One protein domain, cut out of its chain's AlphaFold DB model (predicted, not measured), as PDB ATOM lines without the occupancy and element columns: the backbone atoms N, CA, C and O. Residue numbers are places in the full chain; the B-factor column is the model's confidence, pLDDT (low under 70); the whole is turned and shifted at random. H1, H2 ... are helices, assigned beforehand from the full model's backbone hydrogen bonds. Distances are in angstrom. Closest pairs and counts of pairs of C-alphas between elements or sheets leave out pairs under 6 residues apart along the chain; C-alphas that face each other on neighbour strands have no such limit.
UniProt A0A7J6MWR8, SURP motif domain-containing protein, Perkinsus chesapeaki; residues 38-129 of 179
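This is residues 38 to 129 of the 179 residues of the protein "SURP motif domain-containing protein" of Perkinsus chesapeaki (UniProt A0A7J6MWR8). H1 runs through the middle, with H4 crossing one side and the long H6 beyond the other; H2 and H3 turn off past H1's far end, and residues 96 to 103 stick out. The 92 printed residues include six named helices, H1 to H6 in order, and no named strand: all helix, compact, radius of gyration of the C-alphas 13.2 A, spans 44 by 27 by 21 A.

H1, residues 38 to 53, starts at C-alpha 38 (159.375, 94.184, 186.121) and spans 22.4 A. H2 is 55 to 63, H3 65 to 68, H4 81 to 90 (14.2 A) and H5 94 to 98. H6, 112 to 128, spans 24.1 A to C-alpha 128 (126.342, 90.122, 188.953).

H1 and H4 touch, closest C-alphas Ala 47 and Lys 88, 4.7 A, at a steep tilt of 52 degrees, the same way. H1 is close but not clearly touching to H2 (C-alphas Met 50 and Glu 58, 6.0 A) and H5 (His 44 and Leu 94, 6.7 A). H1 and H6 are near each other, with 10 pairs of C-alphas within 10 A. H2 and H6 are close but not clearly touching (Ala 57 and Ile 123, 6.4 A). H2 and H3 only just touch, only at the corner, with 3 pairs within 8 A. Every O i to N i+4 pair is within hydrogen-bond range in H1, H2, H4, H5 and H6; H3 is too short for one.

The C-alphas of Ser 100 and Ser 129 are farthest apart, 44.7 A. The printed part has no cut; links H3 to H4 and H5 to H6 are long. pLDDT is under 70 at residues 94 to 112, 115 to 116 and 126 to 129.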
ATOM      1  N   LYS A  38     160.555  94.357 185.267       82.62
ATOM      2  CA  LYS A  38     159.375  94.184 186.121       82.62
ATOM      3  C   LYS A  38     158.170  94.959 185.584       82.62
ATOM      4  O   LYS A  38     157.096  94.385 185.445       82.62
ATOM      5  N   GLU A  39     158.345  96.231 185.234       86.44
ATOM      6  CA  GLU A  39     157.273  97.054 184.651       86.44
ATOM      7  C   GLU A  39     156.818  96.507 183.298       86.44
ATOM      8  O   GLU A  39     155.622  96.437 183.026       86.44
ATOM      9  N   LEU A  40     157.766  96.044 182.481       85.62
ATOM     10  CA  LEU A  40     157.485  95.399 181.201       85.62
ATOM     11  C   LEU A  40     156.564  94.181 181.372       85.62
ATOM     12  O   LEU A  40     155.571  94.047 180.657       85.62
ATOM     13  N   LEU A  41     156.888  93.312 182.336       84.50
ATOM     14  CA  LEU A  41     156.107  92.122 182.681       84.50
ATOM     15  C   LEU A  41     154.698  92.494 183.133       84.50
ATOM     16  O   LEU A  41     153.726  91.918 182.642       84.50
ATOM     17  N   VAL A  42     154.594  93.474 184.031       86.81
ATOM     18  CA  VAL A  42     153.312  93.956 184.550       86.81
ATOM     19  C   VAL A  42     152.447  94.507 183.419       86.81
ATOM     20  O   VAL A  42     151.314  94.065 183.258       86.81
ATOM     21  N   ILE A  43     152.980  95.391 182.572       90.69
ATOM     22  CA  ILE A  43     152.234  95.988 181.454       90.69
ATOM     23  C   ILE A  43     151.721  94.918 180.494       90.69
ATOM     24  O   ILE A  43     150.554  94.945 180.107       90.69
ATOM     25  N   HIS A  44     152.569  93.960 180.118       88.12
ATOM     26  CA  HIS A  44     152.176  92.877 179.216       88.12
ATOM     27  C   HIS A  44     151.106  91.976 179.825       88.12
ATOM     28  O   HIS A  44     150.163  91.578 179.136       88.12
ATOM     29  N   HIS A  45     151.228  91.665 181.114       85.94
ATOM     30  CA  HIS A  45     150.250  90.841 181.805       85.94
ATOM     31  C   HIS A  45     148.908  91.561 181.946       85.94
ATOM     32  O   HIS A  45     147.877  90.996 181.583       85.94
ATOM     33  N   THR A  46     148.920  92.831 182.355       88.75
ATOM     34  CA  THR A  46     147.726  93.682 182.424       88.75
ATOM     35  C   THR A  46     147.088  93.840 181.046       88.75
ATOM     36  O   THR A  46     145.885  93.655 180.905       88.75
ATOM     37  N   ALA A  47     147.870  94.081 179.992       91.25
ATOM     38  CA  ALA A  47     147.354  94.185 178.627       91.25
ATOM     39  C   ALA A  47     146.717  92.877 178.134       91.25
ATOM     40  O   ALA A  47     145.727  92.904 177.403       91.25
ATOM     41  N   ARG A  48     147.267  91.719 178.521       87.62
ATOM     42  CA  ARG A  48     146.646  90.416 178.250       87.62
ATOM     43  C   ARG A  48     145.348  90.252 179.035       87.62
ATOM     44  O   ARG A  48     144.361  89.805 178.461       87.62
ATOM     45  N   PHE A  49     145.348  90.616 180.314       86.56
ATOM     46  CA  PHE A  49     144.171  90.551 181.171       86.56
ATOM     47  C   PHE A  49     143.024  91.404 180.609       86.56
ATOM     48  O   PHE A  49     141.933  90.884 180.382       86.56
ATOM     49  N   MET A  50     143.283  92.673 180.276       90.50
ATOM     50  CA  MET A  50     142.263  93.575 179.726       90.50
ATOM     51  C   MET A  50     141.729  93.108 178.373       90.50
ATOM     52  O   MET A  50     140.567  93.329 178.061       90.50
ATOM     53  N   ARG A  51     142.528  92.397 177.573       86.94
ATOM     54  CA  ARG A  51     142.023  91.770 176.342       86.94
ATOM     55  C   ARG A  51     141.067  90.610 176.592       86.94
ATOM     56  O   ARG A  51     140.159  90.411 175.797       86.94
ATOM     57  N   ILE A  52     141.291  89.837 177.653       85.44
ATOM     58  CA  ILE A  52     140.420  88.713 178.019       85.44
ATOM     59  C   ILE A  52     139.107  89.233 178.616       85.44
ATOM     60  O   ILE A  52     138.047  88.700 178.304       85.44
ATOM     61  N   HIS A  53     139.177  90.268 179.456       84.44
ATOM     62  CA  HIS A  53     138.029  90.786 180.210       84.44
ATOM     63  C   HIS A  53     137.330  91.996 179.556       84.44
ATOM     64  O   HIS A  53     136.251  92.389 179.991       84.44
ATOM     65  N   GLY A  54     137.905  92.559 178.493       87.88
ATOM     66  CA  GLY A  54     137.339  93.665 177.720       87.88
ATOM     67  C   GLY A  54     137.579  95.053 178.322       87.88
ATOM     68  O   GLY A  54     138.119  95.214 179.415       87.88
ATOM     69  N   ASP A  55     137.142  96.085 177.596       88.06
ATOM     70  CA  ASP A  55     137.376  97.486 177.975       88.06
ATOM     71  C   ASP A  55     136.637  97.900 179.260       88.06
ATOM     72  O   ASP A  55     137.080  98.810 179.959       88.06
ATOM     73  N   GLN A  56     135.552  97.205 179.624       86.56
ATOM     74  CA  GLN A  56     134.841  97.432 180.889       86.56
ATOM     75  C   GLN A  56     135.744  97.184 182.103       86.56
ATOM     76  O   GLN A  56     135.741  97.980 183.040       86.56
ATOM     77  N   ALA A  57     136.562  96.128 182.061       86.12
ATOM     78  CA  ALA A  57     137.537  95.837 183.108       86.12
ATOM     79  C   ALA A  57     138.579  96.955 183.234       86.12
ATOM     80  O   ALA A  57     138.953  97.344 184.338       86.12
ATOM     81  N   GLU A  58     139.012  97.519 182.108       89.75
ATOM     82  CA  GLU A  58     139.982  98.610 182.100       89.75
ATOM     83  C   GLU A  58     139.403  99.900 182.691       89.75
ATOM     84  O   GLU A  58     140.087 100.584 183.451       89.75
ATOM     85  N   ILE A  59     138.142 100.221 182.381       88.62
ATOM     86  CA  ILE A  59     137.434 101.367 182.967       88.62
ATOM     87  C   ILE A  59     137.315 101.185 184.478       88.62
ATOM     88  O   ILE A  59     137.672 102.082 185.233       88.62
ATOM     89  N   VAL A  60     136.881 100.007 184.922       86.94
ATOM     90  CA  VAL A  60     136.801  99.653 186.342       86.94
ATOM     91  C   VAL A  60     138.140  99.865 187.053       86.94
ATOM     92  O   VAL A  60     138.180 100.468 188.123       86.94
ATOM     93  N   CYS A  61     139.244  99.420 186.451       87.19
ATOM     94  CA  CYS A  61     140.574  99.591 187.035       87.19
ATOM     95  C   CYS A  61     140.998 101.056 187.105       87.19
ATOM     96  O   CYS A  61     141.635 101.450 188.073       87.19
ATOM     97  N   ARG A  62     140.636 101.860 186.099       88.31
ATOM     98  CA  ARG A  62     140.913 103.302 186.083       88.31
ATOM     99  C   ARG A  62     140.089 104.079 187.106       88.31
ATOM    100  O   ARG A  62     140.564 105.081 187.619       88.31
ATOM    101  N   LEU A  63     138.864 103.639 187.383       87.50
ATOM    102  CA  LEU A  63     137.975 104.294 188.344       87.50
ATOM    103  C   LEU A  63     138.244 103.875 189.794       87.50
ATOM    104  O   LEU A  63     137.744 104.522 190.711       87.50
ATOM    105  N   ASN A  64     139.000 102.797 190.015       84.44
ATOM    106  CA  ASN A  64     139.309 102.313 191.350       84.44
ATOM    107  C   ASN A  64     140.640 102.911 191.854       84.44
ATOM    108  O   ASN A  64     141.703 102.481 191.397       84.44
ATOM    109  N   PRO A  65     140.621 103.824 192.844       84.12
ATOM    110  CA  PRO A  65     141.838 104.457 193.356       84.12
ATOM    111  C   PRO A  65     142.799 103.456 194.013       84.12
ATOM    112  O   PRO A  65     144.007 103.668 194.016       84.12
ATOM    113  N   ALA A  66     142.301 102.319 194.520       84.06
ATOM    114  CA  ALA A  66     143.167 101.267 195.049       84.06
ATOM    115  C   ALA A  66     144.002 100.595 193.946       84.06
ATOM    116  O   ALA A  66     145.101 100.118 194.212       84.06
ATOM    117  N   MET A  67     143.494 100.564 192.709       82.12
ATOM    118  CA  MET A  67     144.190  99.977 191.563       82.12
ATOM    119  C   MET A  67     145.180 100.948 190.922       82.12
ATOM    120  O   MET A  67     146.177 100.498 190.360       82.12
ATOM    121  N   GLU A  68     144.962 102.258 191.044       83.50
ATOM    122  CA  GLU A  68     145.840 103.291 190.485       83.50
ATOM    123  C   GLU A  68     147.294 103.149 190.963       83.50
ATOM    124  O   GLU A  68     148.219 103.246 190.159       83.50
ATOM    125  N   ALA A  69     147.502 102.799 192.237       84.19
ATOM    126  CA  ALA A  69     148.834 102.556 192.797       84.19
ATOM    127  C   ALA A  69     149.561 101.349 192.164       84.19
ATOM    128  O   ALA A  69     150.791 101.306 192.133       84.19
ATOM    129  N   TYR A  70     148.819 100.363 191.653       83.38
ATOM    130  CA  TYR A  70     149.379  99.122 191.106       83.38
ATOM    131  C   TYR A  70     149.511  99.134 189.585       83.38
ATOM    132  O   TYR A  70     150.406  98.491 189.031       83.38
ATOM    133  N   VAL A  71     148.624  99.855 188.902       89.44
ATOM    134  CA  VAL A  71     148.605  99.990 187.442       89.44
ATOM    135  C   VAL A  71     148.540 101.463 187.016       89.44
ATOM    136  O   VAL A  71     147.655 101.844 186.248       89.44
ATOM    137  N   PRO A  72     149.509 102.303 187.439       90.31
ATOM    138  CA  PRO A  72     149.485 103.741 187.152       90.31
ATOM    139  C   PRO A  72     149.562 104.034 185.647       90.31
ATOM    140  O   PRO A  72     149.041 105.036 185.165       90.31
ATOM    141  N   PHE A  73     150.130 103.109 184.866       92.25
ATOM    142  CA  PHE A  73     150.211 103.193 183.407       92.25
ATOM    143  C   PHE A  73     148.869 103.066 182.675       92.25
ATOM    144  O   PHE A  73     148.830 103.288 181.464       92.25
ATOM    145  N   LEU A  74     147.771 102.733 183.364       91.62
ATOM    146  CA  LEU A  74     146.429 102.836 182.785       91.62
ATOM    147  C   LEU A  74     145.962 104.291 182.655       91.62
ATOM    148  O   LEU A  74     145.113 104.566 181.807       91.62
ATOM    149  N   SER A  75     146.518 105.216 183.445       91.38
ATOM    150  CA  SER A  75     146.241 106.644 183.285       91.38
ATOM    151  C   SER A  75     146.804 107.145 181.949       91.38
ATOM    152  O   SER A  75     147.957 106.839 181.635       91.38
ATOM    153  N   PRO A  76     146.042 107.922 181.156       89.38
ATOM    154  CA  PRO A  76     146.519 108.482 179.889       89.38
ATOM    155  C   PRO A  76     147.683 109.467 180.065       89.38
ATOM    156  O   PRO A  76     148.432 109.700 179.122       89.38
ATOM    157  N   GLU A  77     147.851 110.024 181.264       91.75
ATOM    158  CA  GLU A  77     148.939 110.948 181.600       91.75
ATOM    159  C   GLU A  77     150.263 110.217 181.868       91.75
ATOM    160  O   GLU A  77     151.335 110.822 181.853       91.75
ATOM    161  N   HIS A  78     150.214 108.901 182.093       91.31
ATOM    162  CA  HIS A  78     151.394 108.121 182.432       91.31
ATOM    163  C   HIS A  78     152.273 107.860 181.193       91.31
ATOM    164  O   HIS A  78     151.765 107.406 180.162       91.31
ATOM    165  N   PRO A  79     153.611 108.009 181.281       90.75
ATOM    166  CA  PRO A  79     154.513 107.862 180.129       90.75
ATOM    167  C   PRO A  79     154.443 106.477 179.463       90.75
ATOM    168  O   PRO A  79     154.640 106.340 178.258       90.75
ATOM    169  N   TYR A  80     154.122 105.431 180.229       92.00
ATOM    170  CA  TYR A  80     153.979 104.064 179.708       92.00
ATOM    171  C   TYR A  80     152.596 103.730 179.127       92.00
ATOM    172  O   TYR A  80     152.414 102.621 178.621       92.00
ATOM    173  N   ASN A  81     151.629 104.651 179.150       91.94
ATOM    174  CA  ASN A  81     150.277 104.392 178.649       91.94
ATOM    175  C   ASN A  81     150.245 104.106 177.142       91.94
ATOM    176  O   ASN A  81     149.584 103.166 176.694       91.94
ATOM    177  N   ALA A  82     151.015 104.871 176.363       89.69
ATOM    178  CA  ALA A  82     151.137 104.670 174.922       89.69
ATOM    179  C   ALA A  82     151.673 103.266 174.596       89.69
ATOM    180  O   ALA A  82     151.149 102.570 173.723       89.69
ATOM    181  N   TYR A  83     152.675 102.819 175.356       89.94
ATOM    182  CA  TYR A  83     153.239 101.482 175.220       89.94
ATOM    183  C   TYR A  83     152.248 100.391 175.653       89.94
ATOM    184  O   TYR A  83     152.050  99.420 174.927       89.94
ATOM    185  N   TYR A  84     151.549 100.569 176.778       91.75
ATOM    186  CA  TYR A  84     150.473  99.669 177.206       91.75
ATOM    187  C   TYR A  84     149.389  99.518 176.127       91.75
ATOM    188  O   TYR A  84     149.026  98.397 175.764       91.75
ATOM    189  N   SER A  85     148.922 100.632 175.562       90.69
ATOM    190  CA  SER A  85     147.897 100.655 174.517       90.69
ATOM    191  C   SER A  85     148.364  99.943 173.249       90.69
ATOM    192  O   SER A  85     147.597  99.199 172.636       90.69
ATOM    193  N   TYR A  86     149.638 100.099 172.890       88.75
ATOM    194  CA  TYR A  86     150.251  99.345 171.806       88.75
ATOM    195  C   TYR A  86     150.257  97.834 172.092       88.75
ATOM    196  O   TYR A  86     149.748  97.050 171.291       88.75
ATOM    197  N   VAL A  87     150.743  97.406 173.260       89.00
ATOM    198  CA  VAL A  87     150.774  95.981 173.640       89.00
ATOM    199  C   VAL A  87     149.363  95.380 173.693       89.00
ATOM    200  O   VAL A  87     149.154  94.251 173.234       89.00
ATOM    201  N   LYS A  88     148.374  96.132 174.197       89.69
ATOM    202  CA  LYS A  88     146.959  95.734 174.197       89.69
ATOM    203  C   LYS A  88     146.435  95.580 172.770       89.69
ATOM    204  O   LYS A  88     145.805  94.575 172.470       89.69
ATOM    205  N   LYS A  89     146.716  96.530 171.877       87.56
ATOM    206  CA  LYS A  89     146.199  96.530 170.501       87.56
ATOM    207  C   LYS A  89     146.797  95.426 169.629       87.56
ATOM    208  O   LYS A  89     146.066  94.785 168.883       87.56
ATOM    209  N   TYR A  90     148.106  95.202 169.719       84.00
ATOM    210  CA  TYR A  90     148.826  94.317 168.795       84.00
ATOM    211  C   TYR A  90     149.075  92.909 169.339       84.00
ATOM    212  O   TYR A  90     149.680  92.097 168.649       84.00
ATOM    213  N   ASN A  91     148.602  92.598 170.554       80.56
ATOM    214  CA  ASN A  91     148.841  91.305 171.201       80.56
ATOM    215  C   ASN A  91     150.326  90.911 171.168       80.56
ATOM    216  O   ASN A  91     150.676  89.761 170.904       80.56
ATOM    217  N   ILE A  92     151.207  91.879 171.427       77.81
ATOM    218  CA  ILE A  92     152.627  91.572 171.540       77.81
ATOM    219  C   ILE A  92     152.777  90.687 172.766       77.81
ATOM    220  O   ILE A  92     152.394  91.066 173.875       77.81
ATOM    221  N   THR A  93     153.258  89.471 172.550       70.00
ATOM    222  CA  THR A  93     153.516  88.545 173.649       70.00
ATOM    223  C   THR A  93     154.911  88.794 174.193       70.00
ATOM    224  O   THR A  93     155.837  89.089 173.440       70.00
ATOM    225  N   LEU A  94     155.086  88.628 175.506       66.94
ATOM    226  CA  LEU A  94     156.406  88.710 176.139       66.94
ATOM    227  C   LEU A  94     157.428  87.817 175.428       66.94
ATOM    228  O   LEU A  94     158.558  88.244 175.224       66.94
ATOM    229  N   SER A  95     157.015  86.623 174.989       61.62
ATOM    230  CA  SER A  95     157.867  85.689 174.251       61.62
ATOM    231  C   SER A  95     158.432  86.287 172.960       61.62
ATOM    232  O   SER A  95     159.615  86.112 172.709       61.62
ATOM    233  N   GLN A  96     157.627  87.034 172.193       66.12
ATOM    234  CA  GLN A  96     158.057  87.683 170.941       66.12
ATOM    235  C   GLN A  96     159.030  88.844 171.158       66.12
ATOM    236  O   GLN A  96     159.746  89.229 170.246       66.12
ATOM    237  N   MET A  97     159.021  89.454 172.340       63.03
ATOM    238  CA  MET A  97     159.947  90.539 172.667       63.03
ATOM    239  C   MET A  97     161.222  90.056 173.348       63.03
ATOM    240  O   MET A  97     162.217  90.777 173.356       63.03
ATOM    241  N   LEU A  98     161.162  88.900 174.007       64.50
ATOM    242  CA  LEU A  98     162.228  88.437 174.884       64.50
ATOM    243  C   LEU A  98     163.018  87.262 174.327       64.50
ATOM    244  O   LEU A  98     163.941  86.901 175.044       64.50
ATOM    245  N   ASP A  99     162.655  86.697 173.157       54.62
ATOM    246  CA  ASP A  99     163.322  85.730 172.232       54.62
ATOM    247  C   ASP A  99     164.456  84.804 172.759       54.62
ATOM    248  O   ASP A  99     165.219  84.213 172.001       54.62
ATOM    249  N   SER A 100     164.636  84.656 174.067       51.00
ATOM    250  CA  SER A 100     165.906  84.244 174.677       51.00
ATOM    251  C   SER A 100     165.803  83.849 176.153       51.00
ATOM    252  O   SER A 100     166.795  83.378 176.700       51.00
ATOM    253  N   THR A 101     164.653  83.983 176.834       44.59
ATOM    254  CA  THR A 101     164.571  83.525 178.241       44.59
ATOM    255  C   THR A 101     163.250  82.811 178.573       44.59
ATOM    256  O   THR A 101     162.202  83.451 178.661       44.59
ATOM    257  N   PRO A 102     163.269  81.484 178.807       48.19
ATOM    258  CA  PRO A 102     162.069  80.674 179.046       48.19
ATOM    259  C   PRO A 102     161.468  80.783 180.467       48.19
ATOM    260  O   PRO A 102     160.572  80.019 180.810       48.19
ATOM    261  N   ALA A 103     161.912  81.723 181.310       52.91
ATOM    262  CA  ALA A 103     161.571  81.745 182.740       52.91
ATOM    263  C   ALA A 103     160.462  82.742 183.152       52.91
ATOM    264  O   ALA A 103     160.106  82.820 184.327       52.91
ATOM    265  N   TYR A 104     159.881  83.508 182.223       54.72
ATOM    266  CA  TYR A 104     159.012  84.641 182.587       54.72
ATOM    267  C   TYR A 104     157.584  84.293 183.016       54.72
ATOM    268  O   TYR A 104     156.914  85.139 183.604       54.72
ATOM    269  N   GLY A 105     157.128  83.050 182.824       51.09
ATOM    270  CA  GLY A 105     155.824  82.600 183.332       51.09
ATOM    271  C   GLY A 105     155.685  82.702 184.859       51.09
ATOM    272  O   GLY A 105     154.569  82.770 185.369       51.09
ATOM    273  N   CYS A 106     156.811  82.773 185.578       52.69
ATOM    274  CA  CYS A 106     156.882  82.846 187.038       52.69
ATOM    275  C   CYS A 106     157.312  84.227 187.570       52.69
ATOM    276  O   CYS A 106     157.430  84.384 188.781       52.69
ATOM    277  N   LEU A 107     157.571  85.212 186.698       60.06
ATOM    278  CA  LEU A 107     158.258  86.466 187.054       60.06
ATOM    279  C   LEU A 107     157.325  87.654 187.314       60.06
ATOM    280  O   LEU A 107     157.766  88.803 187.347       60.06
ATOM    281  N   LEU A 108     156.037  87.393 187.530       62.22
ATOM    282  CA  LEU A 108     155.157  88.436 188.039       62.22
ATOM    283  C   LEU A 108     155.636  88.886 189.429       62.22
ATOM    284  O   LEU A 108     156.110  88.052 190.207       62.22
ATOM    285  N   PRO A 109     155.514  90.183 189.755       63.31
ATOM    286  CA  PRO A 109     155.847  90.687 191.079       63.31
ATOM    287  C   PRO A 109     155.185  89.866 192.197       63.31
ATOM    288  O   PRO A 109     154.047  89.411 192.029       63.31
ATOM    289  N   PRO A 110     155.841  89.723 193.363       60.28
ATOM    290  CA  PRO A 110     155.185  89.205 194.557       60.28
ATOM    291  C   PRO A 110     153.884  89.984 194.818       60.28
ATOM    292  O   PRO A 110     153.876  91.209 194.717       60.28
ATOM    293  N   GLY A 111     152.785  89.278 195.097       65.31
ATOM    294  CA  GLY A 111     151.455  89.875 195.304       65.31
ATOM    295  C   GLY A 111     150.565  89.942 194.057       65.31
ATOM    296  O   GLY A 111     149.345  89.992 194.193       65.31
ATOM    297  N   TRP A 112     151.121  89.809 192.848       66.31
ATOM    298  CA  TRP A 112     150.326  89.942 191.618       66.31
ATOM    299  C   TRP A 112     149.282  88.835 191.432       66.31
ATOM    300  O   TRP A 112     148.241  89.049 190.823       66.31
ATOM    301  N   LYS A 113     149.534  87.636 191.970       70.56
ATOM    302  CA  LYS A 113     148.552  86.540 191.938       70.56
ATOM    303  C   LYS A 113     147.304  86.859 192.761       70.56
ATOM    304  O   LYS A 113     146.202  86.553 192.321       70.56
ATOM    305  N   GLU A 114     147.480  87.478 193.929       77.38
ATOM    306  CA  GLU A 114     146.342  87.894 194.753       77.38
ATOM    307  C   GLU A 114     145.610  89.063 194.094       77.38
ATOM    308  O   GLU A 114     144.390  89.115 194.116       77.38
ATOM    309  N   GLN A 115     146.339  89.951 193.418       69.06
ATOM    310  CA  GLN A 115     145.741  91.046 192.657       69.06
ATOM    311  C   GLN A 115     144.954  90.558 191.444       69.06
ATOM    312  O   GLN A 115     143.842  91.020 191.240       69.06
ATOM    313  N   ASP A 116     145.474  89.604 190.667       69.56
ATOM    314  CA  ASP A 116     144.733  88.979 189.562       69.56
ATOM    315  C   ASP A 116     143.448  88.322 190.080       69.56
ATOM    316  O   ASP A 116     142.387  88.477 189.480       69.56
ATOM    317  N   LYS A 117     143.515  87.669 191.246       80.19
ATOM    318  CA  LYS A 117     142.339  87.121 191.923       80.19
ATOM    319  C   LYS A 117     141.350  88.218 192.342       80.19
ATOM    320  O   LYS A 117     140.188  88.123 191.962       80.19
ATOM    321  N   GLN A 118     141.795  89.276 193.021       77.38
ATOM    322  CA  GLN A 118     140.944  90.415 193.400       77.38
ATOM    323  C   GLN A 118     140.306  91.085 192.178       77.38
ATOM    324  O   GLN A 118     139.131  91.436 192.200       77.38
ATOM    325  N   LEU A 119     141.058  91.221 191.084       71.38
ATOM    326  CA  LEU A 119     140.594  91.802 189.829       71.38
ATOM    327  C   LEU A 119     139.501  90.942 189.190       71.38
ATOM    328  O   LEU A 119     138.464  91.457 188.772       71.38
ATOM    329  N   ARG A 120     139.711  89.620 189.142       77.75
ATOM    330  CA  ARG A 120     138.717  88.653 188.657       77.75
ATOM    331  C   ARG A 120     137.460  88.669 189.508       77.75
ATOM    332  O   ARG A 120     136.368  88.729 188.950       77.75
ATOM    333  N   GLU A 121     137.609  88.620 190.828       82.25
ATOM    334  CA  GLU A 121     136.493  88.653 191.773       82.25
ATOM    335  C   GLU A 121     135.700  89.950 191.627       82.25
ATOM    336  O   GLU A 121     134.481  89.903 191.507       82.25
ATOM    337  N   TYR A 122     136.373  91.096 191.527       73.88
ATOM    338  CA  TYR A 122     135.711  92.387 191.374       73.88
ATOM    339  C   TYR A 122     134.947  92.508 190.050       73.88
ATOM    340  O   TYR A 122     133.805  92.972 190.034       73.88
ATOM    341  N   ILE A 123     135.549  92.095 188.930       71.50
ATOM    342  CA  ILE A 123     134.878  92.123 187.620       71.50
ATOM    343  C   ILE A 123     133.671  91.182 187.624       71.50
ATOM    344  O   ILE A 123     132.608  91.547 187.124       71.50
ATOM    345  N   THR A 124     133.813  90.006 188.240       76.50
ATOM    346  CA  THR A 124     132.715  89.045 188.397       76.50
ATOM    347  C   THR A 124     131.593  89.645 189.249       76.50
ATOM    348  O   THR A 124     130.463  89.744 188.775       76.50
ATOM    349  N   ALA A 125     131.907  90.183 190.431       73.19
ATOM    350  CA  ALA A 125     130.936  90.811 191.328       73.19
ATOM    351  C   ALA A 125     130.231  92.021 190.689       73.19
ATOM    352  O   ALA A 125     129.026  92.216 190.851       73.19
ATOM    353  N   SER A 126     130.962  92.821 189.907       65.62
ATOM    354  CA  SER A 126     130.391  93.958 189.177       65.62
ATOM    355  C   SER A 126     129.397  93.501 188.107       65.62
ATOM    356  O   SER A 126     128.364  94.144 187.923       65.62
ATOM    357  N   SER A 127     129.657  92.367 187.445       64.06
ATOM    358  CA  SER A 127     128.750  91.801 186.437       64.06
ATOM    359  C   SER A 127     127.459  91.216 187.032       64.06
ATOM    360  O   SER A 127     126.400  91.305 186.411       64.06
ATOM    361  N   GLU A 128     127.506  90.699 188.263       61.50
ATOM    362  CA  GLU A 128     126.342  90.122 188.953       61.50
ATOM    363  C   GLU A 128     125.367  91.195 189.467       61.50
ATOM    364  O   GLU A 128     124.157  90.965 189.532       61.50
ATOM    365  N   SER A 129     125.855  92.410 189.736       55.91
ATOM    366  CA  SER A 129     125.034  93.529 190.226       55.91
ATOM    367  C   SER A 129     124.017  94.085 189.209       55.91
ATOM    368  O   SER A 129     123.141  94.866 189.580       55.91
TER     369      SER A 129